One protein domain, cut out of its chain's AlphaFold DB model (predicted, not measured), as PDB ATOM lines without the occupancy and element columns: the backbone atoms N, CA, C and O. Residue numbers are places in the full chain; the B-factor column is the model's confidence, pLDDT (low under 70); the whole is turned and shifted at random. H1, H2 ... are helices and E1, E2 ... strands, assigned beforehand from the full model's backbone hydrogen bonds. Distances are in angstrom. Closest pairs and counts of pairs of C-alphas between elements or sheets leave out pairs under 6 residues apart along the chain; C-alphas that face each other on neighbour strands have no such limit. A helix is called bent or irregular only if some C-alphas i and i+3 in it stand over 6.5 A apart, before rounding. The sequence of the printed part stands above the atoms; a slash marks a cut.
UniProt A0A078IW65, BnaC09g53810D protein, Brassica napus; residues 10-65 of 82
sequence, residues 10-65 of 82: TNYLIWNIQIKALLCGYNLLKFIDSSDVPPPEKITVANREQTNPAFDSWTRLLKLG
ATOM      1  N   THR A  10      13.748  -2.637 -48.960       86.12
ATOM      2  CA  THR A  10      14.571  -1.889 -47.998       86.12
ATOM      3  C   THR A  10      13.744  -1.061 -47.011       86.12
ATOM      4  O   THR A  10      14.161  -0.886 -45.870       86.12
ATOM      5  N   ASN A  11      12.576  -0.548 -47.417       87.12
ATOM      6  CA  ASN A  11      11.746   0.303 -46.551       87.12
ATOM      7  C   ASN A  11      10.586  -0.450 -45.877       87.12
ATOM      8  O   ASN A  11      10.035   0.042 -44.892       87.12
ATOM      9  N   TYR A  12      10.251  -1.651 -46.359       88.12
ATOM     10  CA  TYR A  12       9.134  -2.444 -45.856       88.12
ATOM     11  C   TYR A  12       9.283  -2.787 -44.375       88.12
ATOM     12  O   TYR A  12       8.318  -2.685 -43.625       88.12
ATOM     13  N   LEU A  13      10.490  -3.157 -43.933       86.00
ATOM     14  CA  LEU A  13      10.726  -3.527 -42.535       86.00
ATOM     15  C   LEU A  13      10.424  -2.359 -41.587       86.00
ATOM     16  O   LEU A  13       9.715  -2.526 -40.597       86.00
ATOM     17  N   ILE A  14      10.924  -1.172 -41.926       83.62
ATOM     18  CA  ILE A  14      10.734   0.047 -41.137       83.62
ATOM     19  C   ILE A  14       9.266   0.467 -41.164       83.62
ATOM     20  O   ILE A  14       8.686   0.724 -40.112       83.62
ATOM     21  N   TRP A  15       8.641   0.462 -42.344       90.25
ATOM     22  CA  TRP A  15       7.219   0.756 -42.492       90.25
ATOM     23  C   TRP A  15       6.347  -0.203 -41.670       90.25
ATOM     24  O   TRP A  15       5.450   0.237 -40.958       90.25
ATOM     25  N   ASN A  16       6.641  -1.505 -41.696       85.12
ATOM     26  CA  ASN A  16       5.906  -2.514 -40.936       85.12
ATOM     27  C   ASN A  16       6.027  -2.272 -39.425       85.12
ATOM     28  O   ASN A  16       5.026  -2.304 -38.716       85.12
ATOM     29  N   ILE A  17       7.228  -1.962 -38.927       82.81
ATOM     30  CA  ILE A  17       7.434  -1.617 -37.512       82.81
ATOM     31  C   ILE A  17       6.657  -0.345 -37.147       82.81
ATOM     32  O   ILE A  17       5.987  -0.323 -36.118       82.81
ATOM     33  N   GLN A  18       6.693   0.690 -37.990       84.69
ATOM     34  CA  GLN A  18       5.972   1.947 -37.761       84.69
ATOM     35  C   GLN A  18       4.454   1.745 -37.733       84.69
ATOM     36  O   GLN A  18       3.784   2.241 -36.829       84.69
ATOM     37  N   ILE A  19       3.914   0.974 -38.677       84.44
ATOM     38  CA  ILE A  19       2.489   0.645 -38.729       84.44
ATOM     39  C   ILE A  19       2.087  -0.215 -37.530       84.44
ATOM     40  O   ILE A  19       1.087   0.087 -36.884       84.44
ATOM     41  N   LYS A  20       2.876  -1.227 -37.153       81.06
ATOM     42  CA  LYS A  20       2.599  -2.036 -35.955       81.06
ATOM     43  C   LYS A  20       2.679  -1.221 -34.668       81.06
ATOM     44  O   LYS A  20       1.820  -1.387 -33.812       81.06
ATOM     45  N   ALA A  21       3.650  -0.320 -34.528       76.50
ATOM     46  CA  ALA A  21       3.751   0.574 -33.374       76.50
ATOM     47  C   ALA A  21       2.549   1.527 -33.290       76.50
ATOM     48  O   ALA A  21       1.994   1.716 -32.210       76.50
ATOM     49  N   LEU A  22       2.102   2.059 -34.433       82.00
ATOM     50  CA  LEU A  22       0.894   2.876 -34.532       82.00
ATOM     51  C   LEU A  22      -0.334   2.081 -34.071       82.00
ATOM     52  O   LEU A  22      -1.039   2.491 -33.155       82.00
ATOM     53  N   LEU A  23      -0.554   0.906 -34.660       82.06
ATOM     54  CA  LEU A  23      -1.670   0.024 -34.325       82.06
ATOM     55  C   LEU A  23      -1.622  -0.442 -32.867       82.06
ATOM     56  O   LEU A  23      -2.662  -0.526 -32.225       82.06
ATOM     57  N   CYS A  24      -0.436  -0.716 -32.330       75.62
ATOM     58  CA  CYS A  24      -0.233  -1.054 -30.925       75.62
ATOM     59  C   CYS A  24      -0.614   0.121 -30.012       75.62
ATOM     60  O   CYS A  24      -1.378  -0.064 -29.068       75.62
ATOM     61  N   GLY A  25      -0.185   1.342 -30.348       70.88
ATOM     62  CA  GLY A  25      -0.546   2.561 -29.616       70.88
ATOM     63  C   GLY A  25      -2.052   2.840 -29.582       70.88
ATOM     64  O   GLY A  25      -2.551   3.370 -28.594       70.88
ATOM     65  N   TYR A  26      -2.790   2.424 -30.616       75.25
ATOM     66  CA  TYR A  26      -4.256   2.508 -30.654       75.25
ATOM     67  C   TYR A  26      -4.969   1.252 -30.138       75.25
ATOM     68  O   TYR A  26      -6.193   1.164 -30.236       75.25
ATOM     69  N   ASN A  27      -4.237   0.259 -29.625       69.12
ATOM     70  CA  ASN A  27      -4.786  -1.051 -29.269       69.12
ATOM     71  C   ASN A  27      -5.607  -1.686 -30.418       69.12
ATOM     72  O   ASN A  27      -6.613  -2.359 -30.194       69.12
ATOM     73  N   LEU A  28      -5.197  -1.423 -31.664       72.31
ATOM     74  CA  LEU A  28      -5.793  -1.923 -32.904       72.31
ATOM     75  C   LEU A  28      -5.053  -3.139 -33.463       72.31
ATOM     76  O   LEU A  28      -5.593  -3.838 -34.318       72.31
ATOM     77  N   LEU A  29      -3.837  -3.413 -32.978       72.44
ATOM     78  CA  LEU A  29      -3.023  -4.551 -33.423       72.44
ATOM     79  C   LEU A  29      -3.787  -5.882 -33.292       72.44
ATOM     80  O   LEU A  29      -3.698  -6.746 -34.161       72.44
ATOM     81  N   LYS A  30      -4.638  -5.981 -32.266       66.38
ATOM     82  CA  LYS A  30      -5.537  -7.107 -32.006       66.38
ATOM     83  C   LYS A  30      -6.499  -7.464 -33.141       66.38
ATOM     84  O   LYS A  30      -6.849  -8.629 -33.294       66.38
ATOM     85  N   PHE A  31      -6.901  -6.485 -33.954       63.84
ATOM     86  CA  PHE A  31      -7.790  -6.710 -35.097       63.84
ATOM     87  C   PHE A  31      -7.050  -7.254 -36.326       63.84
ATOM     88  O   PHE A  31      -7.687  -7.795 -37.223       63.84
ATOM     89  N   ILE A  32      -5.724  -7.107 -36.376       71.81
ATOM     90  CA  ILE A  32      -4.888  -7.512 -37.514       71.81
ATOM     91  C   ILE A  32      -4.219  -8.853 -37.247       71.81
ATOM     92  O   ILE A  32      -4.213  -9.709 -38.124       71.81
ATOM     93  N   ASP A  33      -3.699  -9.057 -36.035       64.62
ATOM     94  CA  ASP A  33      -3.018 -10.307 -35.692       64.62
ATOM     95  C   ASP A  33      -3.999 -11.461 -35.427       64.62
ATOM     96  O   ASP A  33      -3.562 -12.589 -35.218       64.62
ATOM     97  N   SER A  34      -5.323 -11.233 -35.457       56.09
ATOM     98  CA  SER A  34      -6.397 -12.231 -35.229       56.09
ATOM     99  C   SER A  34      -6.268 -13.071 -33.943       56.09
ATOM    100  O   SER A  34      -7.082 -13.951 -33.682       56.09
ATOM    101  N   SER A  35      -5.264 -12.779 -33.116       57.38
ATOM    102  CA  SER A  35      -4.917 -13.509 -31.901       57.38
ATOM    103  C   SER A  35      -5.820 -13.141 -30.730       57.38
ATOM    104  O   SER A  35      -5.854 -13.865 -29.738       57.38
ATOM    105  N   ASP A  36      -6.532 -12.020 -30.828       58.47
ATOM    106  CA  ASP A  36      -7.418 -11.527 -29.782       58.47
ATOM    107  C   ASP A  36      -8.835 -12.029 -30.071       58.47
ATOM    108  O   ASP A  36      -9.728 -11.305 -30.520       58.47
ATOM    109  N   VAL A  37      -9.008 -13.339 -29.900       61.00
ATOM    110  CA  VAL A  37     -10.320 -13.972 -30.007       61.00
ATOM    111  C   VAL A  37     -11.171 -13.447 -28.848       61.00
ATOM    112  O   VAL A  37     -10.745 -13.565 -27.694       61.00
ATOM    113  N   PRO A  38     -12.351 -12.858 -29.115       63.53
ATOM    114  CA  PRO A  38     -13.207 -12.358 -28.054       63.53
ATOM    115  C   PRO A  38     -13.528 -13.503 -27.088       63.53
ATOM    116  O   PRO A  38     -13.963 -14.574 -27.529       63.53
ATOM    117  N   PRO A  39     -13.305 -13.314 -25.775       70.69
ATOM    118  CA  PRO A  39     -13.689 -14.321 -24.806       70.69
ATOM    119  C   PRO A  39     -15.215 -14.507 -24.860       70.69
ATOM    120  O   PRO A  39     -15.941 -13.536 -25.079       70.69
ATOM    121  N   PRO A  40     -15.729 -15.732 -24.672       75.69
ATOM    122  CA  PRO A  40     -17.161 -15.999 -24.760       75.69
ATOM    123  C   PRO A  40     -17.934 -15.164 -23.732       75.69
ATOM    124  O   PRO A  40     -17.504 -15.047 -22.583       75.69
ATOM    125  N   GLU A  41     -19.075 -14.600 -24.143       74.56
ATOM    126  CA  GLU A  41     -19.899 -13.689 -23.323       74.56
ATOM    127  C   GLU A  41     -20.421 -14.357 -22.046       74.56
ATOM    128  O   GLU A  41     -20.561 -13.726 -20.995       74.56
ATOM    129  N   LYS A  42     -20.679 -15.662 -22.131       79.19
ATOM    130  CA  LYS A  42     -21.152 -16.490 -21.030       79.19
ATOM    131  C   LYS A  42     -20.212 -17.664 -20.817       79.19
ATOM    132  O   LYS A  42     -19.783 -18.315 -21.767       79.19
ATOM    133  N   ILE A  43     -19.940 -17.954 -19.554       81.31
ATOM    134  CA  ILE A  43     -19.221 -19.142 -19.108       81.31
ATOM    135  C   ILE A  43     -20.149 -19.975 -18.228       81.31
ATOM    136  O   ILE A  43     -20.958 -19.436 -17.474       81.31
ATOM    137  N   THR A  44     -20.055 -21.300 -18.322       82.25
ATOM    138  CA  THR A  44     -20.796 -22.188 -17.418       82.25
ATOM    139  C   THR A  44     -19.927 -22.471 -16.204       82.25
ATOM    140  O   THR A  44     -18.890 -23.122 -16.324       82.25
ATOM    141  N   VAL A  45     -20.341 -21.988 -15.035       76.19
ATOM    142  CA  VAL A  45     -19.674 -22.266 -13.758       76.19
ATOM    143  C   VAL A  45     -20.660 -23.033 -12.886       76.19
ATOM    144  O   VAL A  45     -21.771 -22.570 -12.644       76.19
ATOM    145  N   ALA A  46     -20.279 -24.236 -12.444       75.81
ATOM    146  CA  ALA A  46     -21.101 -25.084 -11.572       75.81
ATOM    147  C   ALA A  46     -22.555 -25.290 -12.072       75.81
ATOM    148  O   ALA A  46     -23.511 -25.133 -11.314       75.81
ATOM    149  N   ASN A  47     -22.722 -25.638 -13.357       74.19
ATOM    150  CA  ASN A  47     -24.013 -25.865 -14.034       74.19
ATOM    151  C   ASN A  47     -24.952 -24.647 -14.122       74.19
ATOM    152  O   ASN A  47     -26.141 -24.809 -14.401       74.19
ATOM    153  N   ARG A  48     -24.448 -23.425 -13.918       71.00
ATOM    154  CA  ARG A  48     -25.188 -22.191 -14.211       71.00
ATOM    155  C   ARG A  48     -24.445 -21.359 -15.246       71.00
ATOM    156  O   ARG A  48     -23.224 -21.225 -15.181       71.00
ATOM    157  N   GLU A  49     -25.192 -20.787 -16.186       79.25
ATOM    158  CA  GLU A  49     -24.656 -19.758 -17.073       79.25
ATOM    159  C   GLU A  49     -24.372 -18.493 -16.262       79.25
ATOM    160  O   GLU A  49     -25.257 -17.956 -15.593       79.25
ATOM    161  N   GLN A  50     -23.136 -18.011 -16.329       80.44
ATOM    162  CA  GLN A  50     -22.702 -16.764 -15.718       80.44
ATOM    163  C   GLN A  50     -22.034 -15.883 -16.776       80.44
ATOM    164  O   GLN A  50     -21.314 -16.374 -17.645       80.44
ATOM    165  N   THR A  51     -22.258 -14.571 -16.701       79.69
ATOM    166  CA  THR A  51     -21.547 -13.595 -17.537       79.69
ATOM    167  C   THR A  51     -20.046 -13.690 -17.295       79.69
ATOM    168  O   THR A  51     -19.602 -13.772 -16.148       79.69
ATOM    169  N   ASN A  52     -19.259 -13.676 -18.367       79.31
ATOM    170  CA  ASN A  52     -17.813 -13.766 -18.273       79.31
ATOM    171  C   ASN A  52     -17.195 -12.414 -17.858       79.31
ATOM    172  O   ASN A  52     -17.182 -11.480 -18.660       79.31
ATOM    173  N   PRO A  53     -16.592 -12.291 -16.662       75.19
ATOM    174  CA  PRO A  53     -15.943 -11.046 -16.242       75.19
ATOM    175  C   PRO A  53     -14.736 -10.665 -17.124       75.19
ATOM    176  O   PRO A  53     -14.353  -9.491 -17.187       75.19
ATOM    177  N   ALA A  54     -14.147 -11.627 -17.847       70.62
ATOM    178  CA  ALA A  54     -13.111 -11.348 -18.840       70.62
ATOM    179  C   ALA A  54     -13.682 -10.646 -20.085       70.62
ATOM    180  O   ALA A  54     -13.006  -9.792 -20.657       70.62
ATOM    181  N   PHE A  55     -14.933 -10.934 -20.464       74.69
ATOM    182  CA  PHE A  55     -15.629 -10.246 -21.557       74.69
ATOM    183  C   PHE A  55     -15.941  -8.785 -21.208       74.69
ATOM    184  O   PHE A  55     -15.723  -7.885 -22.024       74.69
ATOM    185  N   ASP A  56     -16.340  -8.517 -19.964       70.62
ATOM    186  CA  ASP A  56     -16.548  -7.148 -19.475       70.62
ATOM    187  C   ASP A  56     -15.242  -6.346 -19.430       70.62
ATOM    188  O   ASP A  56     -15.198  -5.176 -19.821       70.62
ATOM    189  N   SER A  57     -14.156  -6.986 -18.991       70.19
ATOM    190  CA  SER A  57     -12.821  -6.378 -18.951       70.19
ATOM    191  C   SER A  57     -12.301  -6.073 -20.356       70.19
ATOM    192  O   SER A  57     -11.833  -4.963 -20.613       70.19
ATOM    193  N   TRP A  58     -12.464  -7.011 -21.293       67.62
ATOM    194  CA  TRP A  58     -12.131  -6.826 -22.706       67.62
ATOM    195  C   TRP A  58     -12.922  -5.666 -23.332       67.62
ATOM    196  O   TRP A  58     -12.346  -4.777 -23.966       67.62
ATOM    197  N   THR A  59     -14.229  -5.594 -23.060       66.19
ATOM    198  CA  THR A  59     -15.106  -4.513 -23.537       66.19
ATOM    199  C   THR A  59     -14.720  -3.158 -22.938       66.19
ATOM    200  O   THR A  59     -14.736  -2.136 -23.628       66.19
ATOM    201  N   ARG A  60     -14.340  -3.124 -21.657       66.50
ATOM    202  CA  ARG A  60     -13.870  -1.908 -20.984       66.50
ATOM    203  C   ARG A  60     -12.559  -1.399 -21.589       66.50
ATOM    204  O   ARG A  60     -12.442  -0.202 -21.833       66.50
ATOM    205  N   LEU A  61     -11.609  -2.290 -21.872       65.06
ATOM    206  CA  LEU A  61     -10.337  -1.949 -22.520       65.06
ATOM    207  C   LEU A  61     -10.525  -1.460 -23.962       65.06
ATOM    208  O   LEU A  61      -9.782  -0.594 -24.417       65.06
ATOM    209  N   LEU A  62     -11.533  -1.971 -24.674       63.84
ATOM    210  CA  LEU A  62     -11.923  -1.453 -25.986       63.84
ATOM    211  C   LEU A  62     -12.532  -0.040 -25.884       63.84
ATOM    212  O   LEU A  62     -12.215   0.822 -26.698       63.84
ATOM    213  N   LYS A  63     -13.371   0.213 -24.872       61.69
ATOM    214  CA  LYS A  63     -14.051   1.507 -24.661       61.69
ATOM    215  C   LYS A  63     -13.134   2.614 -24.124       61.69
ATOM    216  O   LYS A  63     -13.328   3.771 -24.475       61.69
ATOM    217  N   LEU A  64     -12.145   2.278 -23.295       55.78
ATOM    218  CA  LEU A  64     -11.167   3.226 -22.727       55.78
ATOM    219  C   LEU A  64     -10.020   3.588 -23.692       55.78
ATOM    220  O   LEU A  64      -9.140   4.362 -23.328       55.78
ATOM    221  N   GLY A  65     -10.017   3.027 -24.903       53.47
ATOM    222  CA  GLY A  65      -8.913   3.072 -25.860       53.47
ATOM    223  C   GLY A  65      -8.390   4.433 -26.352       53.47
ATOM    224  O   GLY A  65      -7.290   4.409 -26.898       53.47
TER     225      GLY A  65
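AT A GLANCE: This is residues 10 to 65 of the 82 residues of the protein "BnaC09g53810D protein" of Brassica napus (UniProt A0A078IW65). A long, loose, thin model has helix H1 at one end and the small hairpin E1 and E2 at the other, with helix H3 folding back from the hairpin. Short H2 and a link without named elements lead from H1 to the hairpin, and residues 10 to 18 of H1 stick out. The printed part has 56 residues with three named helices and two named strands, in the order H1, H2, E1, E2, H3; the sheet E1 - E2 is antiparallel and the class is mixed, helices and strands. The whole is extended, with a radius of gyration of the C-alphas of 16.2 A and spans of 57 by 20 by 10 A.

IN THESE COORDINATES: H1, residues 10 to 25, begins with C-alpha 10 at (14.571, -1.889, -47.998) and is 24.2 A long. It is irregular, but only just: C-alphas 10 and 13 are 6.9 A apart. H2 is residues 29 to 32, 5.4 A. E1 is residues 42 to 45, 9.4 A, and E2 residues 48 to 51, 9.9 A. H3, residues 53 to 63, spans 15.2 A and ends with C-alpha 63 at (-14.051, 1.507, -24.661).

HOW THE PARTS SIT: H1 and H2 are close but not clearly touching; their closest C-alphas, of Leu 23 and Leu 29, are 4.9 A apart. H1 is apart from E1, E2 and H3. E1 and E2 form a hairpin, antiparallel at 138 degrees, with N 43 and O 50 at 2.8 A, within hydrogen-bond range. E1 and H3 are near each other, with 6 pairs of C-alphas within 10 A. H2 is apart from E2 and H3. Every O i to N i+4 pair is within range in H3, 11 of 12 in H1, and H2 is too short for one.

THE WHOLE: The farthest C-alphas, of Thr 10 and Asn 47, are 56.7 A apart. The printed part has no cut and no long link. Mean pLDDT of the printed part is 73.6; it is under 70 at residues 27, 30 to 31, 33 to 38 and 58 to 65.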